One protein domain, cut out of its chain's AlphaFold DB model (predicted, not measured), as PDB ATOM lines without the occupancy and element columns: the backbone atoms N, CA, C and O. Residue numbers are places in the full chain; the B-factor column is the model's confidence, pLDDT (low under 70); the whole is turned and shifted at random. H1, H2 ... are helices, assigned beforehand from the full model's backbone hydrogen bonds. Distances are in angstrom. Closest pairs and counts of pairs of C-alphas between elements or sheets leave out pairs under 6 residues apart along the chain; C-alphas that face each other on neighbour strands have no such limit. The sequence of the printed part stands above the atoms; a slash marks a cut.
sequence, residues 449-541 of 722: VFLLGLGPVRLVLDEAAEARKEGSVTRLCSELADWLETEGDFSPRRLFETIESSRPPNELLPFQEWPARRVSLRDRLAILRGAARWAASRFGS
ATOM      1  N   VAL A 449     361.355 228.723 262.556       83.81
ATOM      2  CA  VAL A 449     362.769 228.305 262.482       83.81
ATOM      3  C   VAL A 449     363.706 229.508 262.386       83.81
ATOM      4  O   VAL A 449     364.802 229.497 262.955       83.81
ATOM      5  N   PHE A 450     363.286 230.553 261.675       85.31
ATOM      6  CA  PHE A 450     364.042 231.783 261.518       85.31
ATOM      7  C   PHE A 450     364.192 232.521 262.849       85.31
ATOM      8  O   PHE A 450     365.322 232.769 263.278       85.31
ATOM      9  N   LEU A 451     363.076 232.817 263.522       88.31
ATOM     10  CA  LEU A 451     363.060 233.627 264.741       88.31
ATOM     11  C   LEU A 451     363.560 232.856 265.960       88.31
ATOM     12  O   LEU A 451     364.451 233.343 266.653       88.31
ATOM     13  N   LEU A 452     363.109 231.613 266.172       85.00
ATOM     14  CA  LEU A 452     363.651 230.742 267.236       85.00
ATOM     15  C   LEU A 452     365.105 230.351 266.959       85.00
ATOM     16  O   LEU A 452     365.836 229.862 267.822       85.00
ATOM     17  N   GLY A 453     365.541 230.597 265.732       79.12
ATOM     18  CA  GLY A 453     366.914 230.502 265.333       79.12
ATOM     19  C   GLY A 453     367.851 231.574 265.871       79.12
ATOM     20  O   GLY A 453     369.062 231.368 265.997       79.12
ATOM     21  N   LEU A 454     367.297 232.733 266.195       79.94
ATOM     22  CA  LEU A 454     368.017 233.827 266.808       79.94
ATOM     23  C   LEU A 454     367.940 233.622 268.320       79.94
ATOM     24  O   LEU A 454     366.947 233.972 268.936       79.94
ATOM     25  N   GLY A 455     368.992 233.053 268.918       77.19
ATOM     26  CA  GLY A 455     369.044 232.711 270.354       77.19
ATOM     27  C   GLY A 455     368.413 233.744 271.311       77.19
ATOM     28  O   GLY A 455     367.555 233.358 272.097       77.19
ATOM     29  N   PRO A 456     368.740 235.047 271.206       78.81
ATOM     30  CA  PRO A 456     368.103 236.089 272.018       78.81
ATOM     31  C   PRO A 456     366.587 236.209 271.817       78.81
ATOM     32  O   PRO A 456     365.843 236.377 272.776       78.81
ATOM     33  N   VAL A 457     366.128 236.109 270.567       86.56
ATOM     34  CA  VAL A 457     364.704 236.158 270.210       86.56
ATOM     35  C   VAL A 457     363.996 234.914 270.729       86.56
ATOM     36  O   VAL A 457     362.926 235.030 271.311       86.56
ATOM     37  N   ARG A 458     364.620 233.735 270.608       85.00
ATOM     38  CA  ARG A 458     364.103 232.489 271.185       85.00
ATOM     39  C   ARG A 458     363.853 232.609 272.683       85.00
ATOM     40  O   ARG A 458     362.772 232.245 273.116       85.00
ATOM     41  N   LEU A 459     364.812 233.138 273.448       77.56
ATOM     42  CA  LEU A 459     364.652 233.313 274.897       77.56
ATOM     43  C   LEU A 459     363.410 234.144 275.233       77.56
ATOM     44  O   LEU A 459     362.620 233.748 276.083       77.56
ATOM     45  N   VAL A 460     363.215 235.256 274.520       82.06
ATOM     46  CA  VAL A 460     362.050 236.128 274.709       82.06
ATOM     47  C   VAL A 460     360.747 235.452 274.300       82.06
ATOM     48  O   VAL A 460     359.750 235.578 275.004       82.06
ATOM     49  N   LEU A 461     360.734 234.735 273.177       85.31
ATOM     50  CA  LEU A 461     359.540 234.036 272.698       85.31
ATOM     51  C   LEU A 461     359.151 232.871 273.618       85.31
ATOM     52  O   LEU A 461     357.964 232.691 273.888       85.31
ATOM     53  N   ASP A 462     360.130 232.119 274.125       79.06
ATOM     54  CA  ASP A 462     359.914 231.040 275.093       79.06
ATOM     55  C   ASP A 462     359.352 231.616 276.414       79.06
ATOM     56  O   ASP A 462     358.358 231.108 276.936       79.06
ATOM     57  N   GLU A 463     359.907 232.728 276.911       75.56
ATOM     58  CA  GLU A 463     359.415 233.409 278.119       75.56
ATOM     59  C   GLU A 463     357.992 233.956 277.942       75.56
ATOM     60  O   GLU A 463     357.131 233.758 278.802       75.56
ATOM     61  N   ALA A 464     357.723 234.599 276.804       77.69
ATOM     62  CA  ALA A 464     356.404 235.113 276.453       77.69
ATOM     63  C   ALA A 464     355.351 233.994 276.402       77.69
ATOM     64  O   ALA A 464     354.263 234.138 276.968       77.69
ATOM     65  N   ALA A 465     355.693 232.861 275.780       77.44
ATOM     66  CA  ALA A 465     354.809 231.703 275.678       77.44
ATOM     67  C   ALA A 465     354.462 231.114 277.057       77.44
ATOM     68  O   ALA A 465     353.312 230.730 277.293       77.44
ATOM     69  N   GLU A 466     355.429 231.063 277.980       71.56
ATOM     70  CA  GLU A 466     355.231 230.551 279.340       71.56
ATOM     71  C   GLU A 466     354.453 231.521 280.244       71.56
ATOM     72  O   GLU A 466     353.551 231.094 280.968       71.56
ATOM     73  N   ALA A 467     354.786 232.816 280.220       66.38
ATOM     74  CA  ALA A 467     354.245 233.812 281.148       66.38
ATOM     75  C   ALA A 467     352.744 234.068 280.955       66.38
ATOM     76  O   ALA A 467     352.022 234.338 281.915       66.38
ATOM     77  N   ARG A 468     352.259 233.985 279.714       56.56
ATOM     78  CA  ARG A 468     350.897 234.405 279.363       56.56
ATOM     79  C   ARG A 468     349.877 233.265 279.296       56.56
ATOM     80  O   ARG A 468     348.704 233.536 279.069       56.56
ATOM     81  N   LYS A 469     350.289 231.994 279.432       54.50
ATOM     82  CA  LYS A 469     349.472 230.832 279.006       54.50
ATOM     83  C   LYS A 469     348.933 230.982 277.563       54.50
ATOM     84  O   LYS A 469     347.964 230.322 277.201       54.50
ATOM     85  N   GLU A 470     349.566 231.819 276.728       52.16
ATOM     86  CA  GLU A 470     349.145 232.136 275.348       52.16
ATOM     87  C   GLU A 470     349.330 230.952 274.376       52.16
ATOM     88  O   GLU A 470     348.861 230.976 273.239       52.16
ATOM     89  N   GLY A 471     349.949 229.864 274.845       57.72
ATOM     90  CA  GLY A 471     349.741 228.507 274.338       57.72
ATOM     91  C   GLY A 471     350.438 228.144 273.024       57.72
ATOM     92  O   GLY A 471     350.434 226.969 272.669       57.72
ATOM     93  N   SER A 472     351.045 229.092 272.301       82.19
ATOM     94  CA  SER A 472     351.587 228.827 270.960       82.19
ATOM     95  C   SER A 472     352.800 229.706 270.639       82.19
ATOM     96  O   SER A 472     352.656 230.854 270.223       82.19
ATOM     97  N   VAL A 473     354.011 229.159 270.800       86.69
ATOM     98  CA  VAL A 473     355.263 229.851 270.437       86.69
ATOM     99  C   VAL A 473     355.302 230.185 268.945       86.69
ATOM    100  O   VAL A 473     355.783 231.243 268.552       86.69
ATOM    101  N   THR A 474     354.716 229.334 268.099       89.69
ATOM    102  CA  THR A 474     354.616 229.601 266.659       89.69
ATOM    103  C   THR A 474     353.741 230.809 266.346       89.69
ATOM    104  O   THR A 474     354.047 231.544 265.409       89.69
ATOM    105  N   ARG A 475     352.698 231.069 267.150       89.38
ATOM    106  CA  ARG A 475     351.895 232.295 267.047       89.38
ATOM    107  C   ARG A 475     352.748 233.530 267.255       89.38
ATOM    108  O   ARG A 475     352.695 234.444 266.446       89.38
ATOM    109  N   LEU A 476     353.526 233.530 268.336       90.50
ATOM    110  CA  LEU A 476     354.372 234.657 268.709       90.50
ATOM    111  C   LEU A 476     355.443 234.902 267.645       90.50
ATOM    112  O   LEU A 476     355.732 236.052 267.331       90.50
ATOM    113  N   CYS A 477     355.974 233.837 267.033       92.44
ATOM    114  CA  CYS A 477     356.845 233.956 265.865       92.44
ATOM    115  C   CYS A 477     356.148 234.674 264.703       92.44
ATOM    116  O   CYS A 477     356.708 235.626 264.171       92.44
ATOM    117  N   SER A 478     354.938 234.259 264.315       92.62
ATOM    118  CA  SER A 478     354.199 234.936 263.240       92.62
ATOM    119  C   SER A 478     353.874 236.390 263.592       92.62
ATOM    120  O   SER A 478     354.123 237.274 262.785       92.62
ATOM    121  N   GLU A 479     353.429 236.666 264.819       92.38
ATOM    122  CA  GLU A 479     353.143 238.032 265.278       92.38
ATOM    123  C   GLU A 479     354.387 238.931 265.277       92.38
ATOM    124  O   GLU A 479     354.299 240.112 264.945       92.38
ATOM    125  N   LEU A 480     355.554 238.402 265.659       93.25
ATOM    126  CA  LEU A 480     356.818 239.132 265.574       93.25
ATOM    127  C   LEU A 480     357.261 239.317 264.116       93.25
ATOM    128  O   LEU A 480     357.757 240.383 263.766       93.25
ATOM    129  N   ALA A 481     357.084 238.309 263.261       94.19
ATOM    130  CA  ALA A 481     357.396 238.426 261.840       94.19
ATOM    131  C   ALA A 481     356.543 239.512 261.165       94.19
ATOM    132  O   ALA A 481     357.085 240.328 260.421       94.19
ATOM    133  N   ASP A 482     355.245 239.556 261.469       94.50
ATOM    134  CA  ASP A 482     354.320 240.574 260.966       94.50
ATOM    135  C   ASP A 482     354.671 241.965 261.509       94.50
ATOM    136  O   ASP A 482     354.705 242.924 260.746       94.50
ATOM    137  N   TRP A 483     355.032 242.077 262.792       95.00
ATOM    138  CA  TRP A 483     355.513 243.336 263.373       95.00
ATOM    139  C   TRP A 483     356.747 243.882 262.651       95.00
ATOM    140  O   TRP A 483     356.778 245.057 262.296       95.00
ATOM    141  N   LEU A 484     357.760 243.039 262.415       94.56
ATOM    142  CA  LEU A 484     358.984 243.450 261.715       94.56
ATOM    143  C   LEU A 484     358.680 243.975 260.306       94.56
ATOM    144  O   LEU A 484     359.314 244.936 259.866       94.56
ATOM    145  N   GLU A 485     357.708 243.355 259.632       93.69
ATOM    146  CA  GLU A 485     357.237 243.761 258.310       93.69
ATOM    147  C   GLU A 485     356.507 245.113 258.370       93.69
ATOM    148  O   GLU A 485     356.834 246.017 257.602       93.69
ATOM    149  N   THR A 486     355.550 245.276 259.293       94.00
ATOM    150  CA  THR A 486     354.744 246.500 259.442       94.00
ATOM    151  C   THR A 486     355.583 247.708 259.853       94.00
ATOM    152  O   THR A 486     355.392 248.794 259.312       94.00
ATOM    153  N   GLU A 487     356.541 247.522 260.758       92.44
ATOM    154  CA  GLU A 487     357.442 248.586 261.218       92.44
ATOM    155  C   GLU A 487     358.558 248.911 260.209       92.44
ATOM    156  O   GLU A 487     359.328 249.851 260.411       92.44
ATOM    157  N   GLY A 488     358.689 248.125 259.136       86.44
ATOM    158  CA  GLY A 488     359.715 248.317 258.112       86.44
ATOM    159  C   GLY A 488     361.147 248.025 258.579       86.44
ATOM    160  O   GLY A 488     362.097 248.414 257.897       86.44
ATOM    161  N   ASP A 489     361.334 247.339 259.713       85.19
ATOM    162  CA  ASP A 489     362.665 246.976 260.226       85.19
ATOM    163  C   ASP A 489     363.355 245.951 259.318       85.19
ATOM    164  O   ASP A 489     364.546 246.044 259.015       85.19
ATOM    165  N   PHE A 490     362.604 244.923 258.930       90.50
ATOM    166  CA  PHE A 490     363.070 243.799 258.133       90.50
ATOM    167  C   PHE A 490     361.858 243.124 257.495       90.50
ATOM    168  O   PHE A 490     360.794 243.090 258.100       90.50
ATOM    169  N   SER A 491     362.019 242.541 256.306       91.06
ATOM    170  CA  SER A 491     360.938 241.806 255.635       91.06
ATOM    171  C   SER A 491     361.206 240.296 255.669       91.06
ATOM    172  O   SER A 491     361.858 239.761 254.757       91.06
ATOM    173  N   PRO A 492     360.726 239.568 256.704       89.50
ATOM    174  CA  PRO A 492     360.718 238.110 256.696       89.50
ATOM    175  C   PRO A 492     360.018 237.555 255.457       89.50
ATOM    176  O   PRO A 492     360.464 236.549 254.903       89.50
ATOM    177  N   ARG A 493     358.965 238.231 254.973       89.12
ATOM    178  CA  ARG A 493     358.221 237.802 253.788       89.12
ATOM    179  C   ARG A 493     359.090 237.801 252.536       89.12
ATOM    180  O   ARG A 493     359.118 236.797 251.826       89.12
ATOM    181  N   ARG A 494     359.830 238.881 252.278       88.62
ATOM    182  CA  ARG A 494     360.721 238.971 251.114       88.62
ATOM    183  C   ARG A 494     361.839 237.935 251.181       88.62
ATOM    184  O   ARG A 494     362.176 237.333 250.160       88.62
ATOM    185  N   LEU A 495     362.404 237.701 252.369       86.00
ATOM    186  CA  LEU A 495     363.412 236.655 252.555       86.00
ATOM    187  C   LEU A 495     362.823 235.266 252.265       86.00
ATOM    188  O   LEU A 495     363.425 234.498 251.516       86.00
ATOM    189  N   PHE A 496     361.633 234.966 252.790       86.75
ATOM    190  CA  PHE A 496     360.911 233.728 252.496       86.75
ATOM    191  C   PHE A 496     360.663 233.552 250.992       86.75
ATOM    192  O   PHE A 496     360.975 232.502 250.443       86.75
ATOM    193  N   GLU A 497     360.161 234.579 250.301       86.56
ATOM    194  CA  GLU A 497     359.896 234.534 248.854       86.56
ATOM    195  C   GLU A 497     361.181 234.348 248.029       86.56
ATOM    196  O   GLU A 497     361.195 233.589 247.058       86.56
ATOM    197  N   THR A 498     362.288 234.965 248.447       83.25
ATOM    198  CA  THR A 498     363.609 234.775 247.822       83.25
ATOM    199  C   THR A 498     364.090 233.333 247.986       83.25
ATOM    200  O   THR A 498     364.573 232.717 247.037       83.25
ATOM    201  N   ILE A 499     363.930 232.759 249.177       77.12
ATOM    202  CA  ILE A 499     364.311 231.373 249.467       77.12
ATOM    203  C   ILE A 499     363.417 230.381 248.703       77.12
ATOM    204  O   ILE A 499     363.916 229.416 248.129       77.12
ATOM    205  N   GLU A 500     362.107 230.622 248.645       76.75
ATOM    206  CA  GLU A 500     361.172 229.770 247.902       76.75
ATOM    207  C   GLU A 500     361.434 229.786 246.387       76.75
ATOM    208  O   GLU A 500     361.274 228.755 245.732       76.75
ATOM    209  N   SER A 501     361.858 230.929 245.831       75.06
ATOM    210  CA  SER A 501     362.114 231.103 244.392       75.06
ATOM    211  C   SER A 501     363.512 230.667 243.933       75.06
ATOM    212  O   SER A 501     363.659 230.228 242.796       75.06
ATOM    213  N   SER A 502     364.530 230.721 244.796       65.38
ATOM    214  CA  SER A 502     365.933 230.389 244.461       65.38
ATOM    215  C   SER A 502     366.290 228.895 244.544       65.38
ATOM    216  O   SER A 502     367.466 228.532 244.525       65.38
ATOM    217  N   ARG A 503     365.286 228.012 244.616       60.16
ATOM    218  CA  ARG A 503     365.440 226.566 244.845       60.16
ATOM    219  C   ARG A 503     366.447 225.880 243.911       60.16
ATOM    220  O   ARG A 503     366.191 225.790 242.707       60.16
ATOM    221  N   PRO A 504     367.489 225.224 244.448       51.16
ATOM    222  CA  PRO A 504     368.118 224.125 243.743       51.16
ATOM    223  C   PRO A 504     367.202 222.872 243.807       51.16
ATOM    224  O   PRO A 504     366.523 222.649 244.813       51.16
ATOM    225  N   PRO A 505     367.147 222.022 242.760       45.28
ATOM    226  CA  PRO A 505     366.220 220.878 242.671       45.28
ATOM    227  C   PRO A 505     366.357 219.792 243.757       45.28
ATOM    228  O   PRO A 505     365.545 218.872 243.805       45.28
ATOM    229  N   ASN A 506     367.403 219.848 244.581       44.59
ATOM    230  CA  ASN A 506     367.833 218.800 245.506       44.59
ATOM    231  C   ASN A 506     367.697 219.169 246.996       44.59
ATOM    232  O   ASN A 506     368.074 218.358 247.841       44.59
ATOM    233  N   GLU A 507     367.168 220.347 247.343       45.84
ATOM    234  CA  GLU A 507     366.969 220.731 248.745       45.84
ATOM    235  C   GLU A 507     365.653 220.160 249.314       45.84
ATOM    236  O   GLU A 507     364.559 220.351 248.773       45.84
ATOM    237  N   LEU A 508     365.772 219.477 250.460       51.03
ATOM    238  CA  LEU A 508     364.683 219.262 251.425       51.03
ATOM    239  C   LEU A 508     364.118 220.647 251.806       51.03
ATOM    240  O   LEU A 508     364.808 221.634 251.578       51.03
ATOM    241  N   LEU A 509     362.880 220.752 252.330       50.88
ATOM    242  CA  LEU A 509     362.226 222.054 252.608       50.88
ATOM    243  C   LEU A 509     363.243 223.124 253.037       50.88
ATOM    244  O   LEU A 509     364.019 222.847 253.953       50.88
ATOM    245  N   PRO A 510     363.237 224.317 252.415       42.22
ATOM    246  CA  PRO A 510     364.390 225.225 252.350       42.22
ATOM    247  C   PRO A 510     364.763 225.898 253.691       42.22
ATOM    248  O   PRO A 510     365.494 226.880 253.741       42.22
ATOM    249  N   PHE A 511     364.250 225.362 254.795       49.62
ATOM    250  CA  PHE A 511     364.365 225.845 256.166       49.62
ATOM    251  C   PHE A 511     365.192 224.910 257.056       49.62
ATOM    252  O   PHE A 511     365.341 225.184 258.241       49.62
ATOM    253  N   GLN A 512     365.706 223.790 256.528       49.06
ATOM    254  CA  GLN A 512     366.612 222.926 257.300       49.06
ATOM    255  C   GLN A 512     367.989 223.570 257.494       49.06
ATOM    256  O   GLN A 512     368.654 223.326 258.504       49.06
ATOM    257  N   GLU A 513     368.395 224.446 256.574       49.88
ATOM    258  CA  GLU A 513     369.461 225.396 256.847       49.88
ATOM    259  C   GLU A 513     368.946 226.542 257.701       49.88
ATOM    260  O   GLU A 513     367.854 227.057 257.493       49.88
ATOM    261  N   TRP A 514     369.770 226.968 258.651       58.94
ATOM    262  CA  TRP A 514     369.421 228.027 259.580       58.94
ATOM    263  C   TRP A 514     369.353 229.371 258.829       58.94
ATOM    264  O   TRP A 514     370.419 229.940 258.569       58.94
ATOM    265  N   PRO A 515     368.166 229.938 258.497       57.44
ATOM    266  CA  PRO A 515     368.098 231.110 257.617       57.44
ATOM    267  C   PRO A 515     368.797 232.316 258.252       57.44
ATOM    268  O   PRO A 515     369.430 233.113 257.570       57.44
ATOM    269  N   ALA A 516     368.811 232.364 259.588       60.31
ATOM    270  CA  ALA A 516     369.564 233.317 260.395       60.31
ATOM    271  C   ALA A 516     371.075 233.382 260.083       60.31
ATOM    272  O   ALA A 516     371.704 234.392 260.393       60.31
ATOM    273  N   ARG A 517     371.680 232.340 259.495       64.25
ATOM    274  CA  ARG A 517     373.088 232.352 259.047       64.25
ATOM    275  C   ARG A 517     373.290 233.072 257.716       64.25
ATOM    276  O   ARG A 517     374.406 233.491 257.436       64.25
ATOM    277  N   ARG A 518     372.231 233.204 256.912       65.94
ATOM    278  CA  ARG A 518     372.233 233.903 255.618       65.94
ATOM    279  C   ARG A 518     371.911 235.400 255.762       65.94
ATOM    280  O   ARG A 518     371.958 236.131 254.781       65.94
ATOM    281  N   VAL A 519     371.595 235.859 256.975       76.81
ATOM    282  CA  VAL A 519     371.253 237.256 257.274       76.81
ATOM    283  C   VAL A 519     372.517 238.072 257.534       76.81
ATOM    284  O   VAL A 519     373.390 237.658 258.302       76.81
ATOM    285  N   SER A 520     372.615 239.247 256.906       82.31
ATOM    286  CA  SER A 520     373.739 240.162 257.112       82.31
ATOM    287  C   SER A 520     373.784 240.680 258.556       82.31
ATOM    288  O   SER A 520     372.785 240.659 259.278       82.31
ATOM    289  N   LEU A 521     374.933 241.196 259.007       77.88
ATOM    290  CA  LEU A 521     375.008 241.832 260.328       77.88
ATOM    291  C   LEU A 521     374.018 243.005 260.448       77.88
ATOM    292  O   LEU A 521     373.383 243.155 261.489       77.88
ATOM    293  N   ARG A 522     373.855 243.800 259.380       83.12
ATOM    294  CA  ARG A 522     372.905 244.922 259.319       83.12
ATOM    295  C   ARG A 522     371.478 244.451 259.582       83.12
ATOM    296  O   ARG A 522     370.814 244.986 260.464       83.12
ATOM    297  N   ASP A 523     371.038 243.435 258.853       86.19
ATOM    298  CA  ASP A 523     369.677 242.909 258.963       86.19
ATOM    299  C   ASP A 523     369.457 242.233 260.319       86.19
ATOM    300  O   ASP A 523     368.426 242.427 260.955       86.19
ATOM    301  N   ARG A 524     370.462 241.510 260.833       84.56
ATOM    302  CA  ARG A 524     370.416 240.930 262.181       84.56
ATOM    303  C   ARG A 524     370.210 242.005 263.250       84.56
ATOM    304  O   ARG A 524     369.442 241.784 264.181       84.56
ATOM    305  N   LEU A 525     370.882 243.152 263.135       83.12
ATOM    306  CA  LEU A 525     370.697 244.275 264.057       83.12
ATOM    307  C   LEU A 525     369.304 244.895 263.932       83.12
ATOM    308  O   LEU A 525     368.706 245.215 264.956       83.12
ATOM    309  N   ALA A 526     368.788 245.040 262.710       88.00
ATOM    310  CA  ALA A 526     367.437 245.540 262.475       88.00
ATOM    311  C   ALA A 526     366.383 244.625 263.117       88.00
ATOM    312  O   ALA A 526     365.555 245.097 263.889       88.00
ATOM    313  N   ILE A 527     366.503 243.308 262.921       90.25
ATOM    314  CA  ILE A 527     365.615 242.307 263.531       90.25
ATOM    315  C   ILE A 527     365.669 242.370 265.058       90.25
ATOM    316  O   ILE A 527     364.628 242.398 265.703       90.25
ATOM    317  N   LEU A 528     366.868 242.400 265.655       88.25
ATOM    318  CA  LEU A 528     367.005 242.441 267.116       88.25
ATOM    319  C   LEU A 528     366.429 243.736 267.710       88.25
ATOM    320  O   LEU A 528     365.787 243.687 268.756       88.25
ATOM    321  N   ARG A 529     366.612 244.883 267.040       88.50
ATOM    322  CA  ARG A 529     366.015 246.163 267.455       88.50
ATOM    323  C   ARG A 529     364.496 246.150 267.319       88.50
ATOM    324  O   ARG A 529     363.816 246.582 268.245       88.50
ATOM    325  N   GLY A 530     363.970 245.649 266.205       91.50
ATOM    326  CA  GLY A 530     362.531 245.499 265.997       91.50
ATOM    327  C   GLY A 530     361.899 244.569 267.029       91.50
ATOM    328  O   GLY A 530     360.919 244.933 267.673       91.50
ATOM    329  N   ALA A 531     362.534 243.423 267.294       90.94
ATOM    330  CA  ALA A 531     362.120 242.492 268.338       90.94
ATOM    331  C   ALA A 531     362.167 243.122 269.740       90.94
ATOM    332  O   ALA A 531     361.279 242.865 270.548       90.94
ATOM    333  N   ALA A 532     363.164 243.965 270.041       87.38
ATOM    334  CA  ALA A 532     363.224 244.681 271.315       87.38
ATOM    335  C   ALA A 532     362.047 245.657 271.470       87.38
ATOM    336  O   ALA A 532     361.433 245.698 272.534       87.38
ATOM    337  N   ARG A 533     361.676 246.387 270.404       90.31
ATOM    338  CA  ARG A 533     360.489 247.266 270.407       90.31
ATOM    339  C   ARG A 533     359.190 246.474 270.548       90.31
ATOM    340  O   ARG A 533     358.341 246.852 271.348       90.31
ATOM    341  N   TRP A 534     359.071 245.352 269.842       90.94
ATOM    342  CA  TRP A 534     357.952 244.413 269.969       90.94
ATOM    343  C   TRP A 534     357.817 243.854 271.391       90.94
ATOM    344  O   TRP A 534     356.716 243.754 271.931       90.94
ATOM    345  N   ALA A 535     358.939 243.509 272.027       86.00
ATOM    346  CA  ALA A 535     358.950 243.042 273.406       86.00
ATOM    347  C   ALA A 535     358.571 244.176 274.369       86.00
ATOM    348  O   ALA A 535     357.755 243.974 275.264       86.00
ATOM    349  N   ALA A 536     359.100 245.385 274.169       85.25
ATOM    350  CA  ALA A 536     358.768 246.544 274.991       85.25
ATOM    351  C   ALA A 536     357.283 246.933 274.889       85.25
ATOM    352  O   ALA A 536     356.681 247.263 275.908       85.25
ATOM    353  N   SER A 537     356.669 246.844 273.701       86.19
ATOM    354  CA  SER A 537     355.236 247.126 273.529       86.19
ATOM    355  C   SER A 537     354.335 246.097 274.221       86.19
ATOM    356  O   SER A 537     353.222 246.429 274.619       86.19
ATOM    357  N   ARG A 538     354.820 244.863 274.429       79.81
ATOM    358  CA  ARG A 538     354.079 243.785 275.114       79.81
ATOM    359  C   ARG A 538     354.346 243.670 276.615       79.81
ATOM    360  O   ARG A 538     353.451 243.264 277.360       79.81
ATOM    361  N   PHE A 539     355.571 243.960 277.049       75.69
ATOM    362  CA  PHE A 539     356.064 243.669 278.404       75.69
ATOM    363  C   PHE A 539     356.564 244.912 279.158       75.69
ATOM    364  O   PHE A 539     356.975 244.802 280.311       75.69
ATOM    365  N   GLY A 540     356.524 246.087 278.529       71.56
ATOM    366  CA  GLY A 540     357.113 247.318 279.048       71.56
ATOM    367  C   GLY A 540     358.616 247.414 278.764       71.56
ATOM    368  O   GLY A 540     359.337 246.418 278.706       71.56
ATOM    369  N   SER A 541     359.116 248.640 278.610       60.91
ATOM    370  CA  SER A 541     360.528 248.925 278.292       60.91
ATOM    371  C   SER A 541     361.510 248.538 279.405       60.91
ATOM    372  O   SER A 541     362.685 248.300 279.136       60.91
TER     373      SER A 541
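AT A GLANCE: This is residues 449 to 541 of the 722 residues of an uncharacterized protein of Elusimicrobia bacterium (UniProt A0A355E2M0). What shape do these atoms make? H1 and H4 run side by side with a shallow tilt, and H2 crosses both of them, so that H1, H2 and H4 form a small helical cluster. H3 begins beside residues 481 to 485 of H2 and leads away from it nearly at right angles, and the long stretch of residues 502 to 520 folds back from H3 to H4, with residues 503 to 508 sticking out at one end of the longest axis. How large and how full is it? The printed part has 93 residues with four named helices, in the order H1, H2, H3, H4, and no named strand; the class is all helix. It is compact, with a radius of gyration of the C-alphas of 13.8 A, yet elongated, with spans of 45 by 27 by 20 A.

IN THESE COORDINATES: Where does the first helix begin? H1, residues 455 to 467, starts at C-alpha 455 at (369.044, 232.711, 270.354) and is 18.4 A long from first to last C-alpha. What follows it? H2, residues 473 to 486, is 20.0 A long, and H3, residues 492 to 501, is 14.2 A long and starts at C-alpha 492 at (360.718, 238.110, 256.696). Which helix is the longest? H4, residues 521 to 539, is 26.2 A long and ends at C-alpha 539 at (356.064, 243.669, 278.404).

HOW THE PARTS SIT: Which helix is the hub? H2 touches the three other helices. Its residues 473 to 477 touch H1, at a steep tilt of 60 degrees, opposite ways, and the closest C-alphas, those of Ala 465 and Val 473, are 5.6 A apart. What else does H2 touch? Its residues 480 to 484 touch H4, opposite ways at a steep tilt of 68 degrees, only just short of about perpendicular, with the C-alphas of Leu 484 and Gly 530 closest at 5.9 A. Its residues 481 to 485 touch H3, about perpendicular at 82 degrees, with the C-alphas of Ala 481 and Pro 492 closest at 6.1 A. How do the others stand? H1 and H4 only just touch, with 3 pairs of C-alphas within 8 A, the closest being those of Val 457 and Ala 531 at 7.1 A; they run the same way at a shallow tilt of 16 degrees. H3 is apart from H1 and from H4. How are the backbones of the helices? In H1, H2, H3 and H4 every O i to N i+4 pair is within hydrogen-bond range.

THE WHOLE: How far does it reach? The two C-alphas farthest apart, those of Pro 505 and Gly 540, are 45.9 A apart; residues 466 to 471 and 503 to 508 stand free. How are the helices joined? The printed part has no cut; the links H1 to H2 and H2 to H3 are tight, and H3 to H4 is a long link of 19 residues. Where is confidence low? The mean pLDDT of the printed part is 77.8, and residues 467 to 471, 502 to 518 and 541 of the model are under 70.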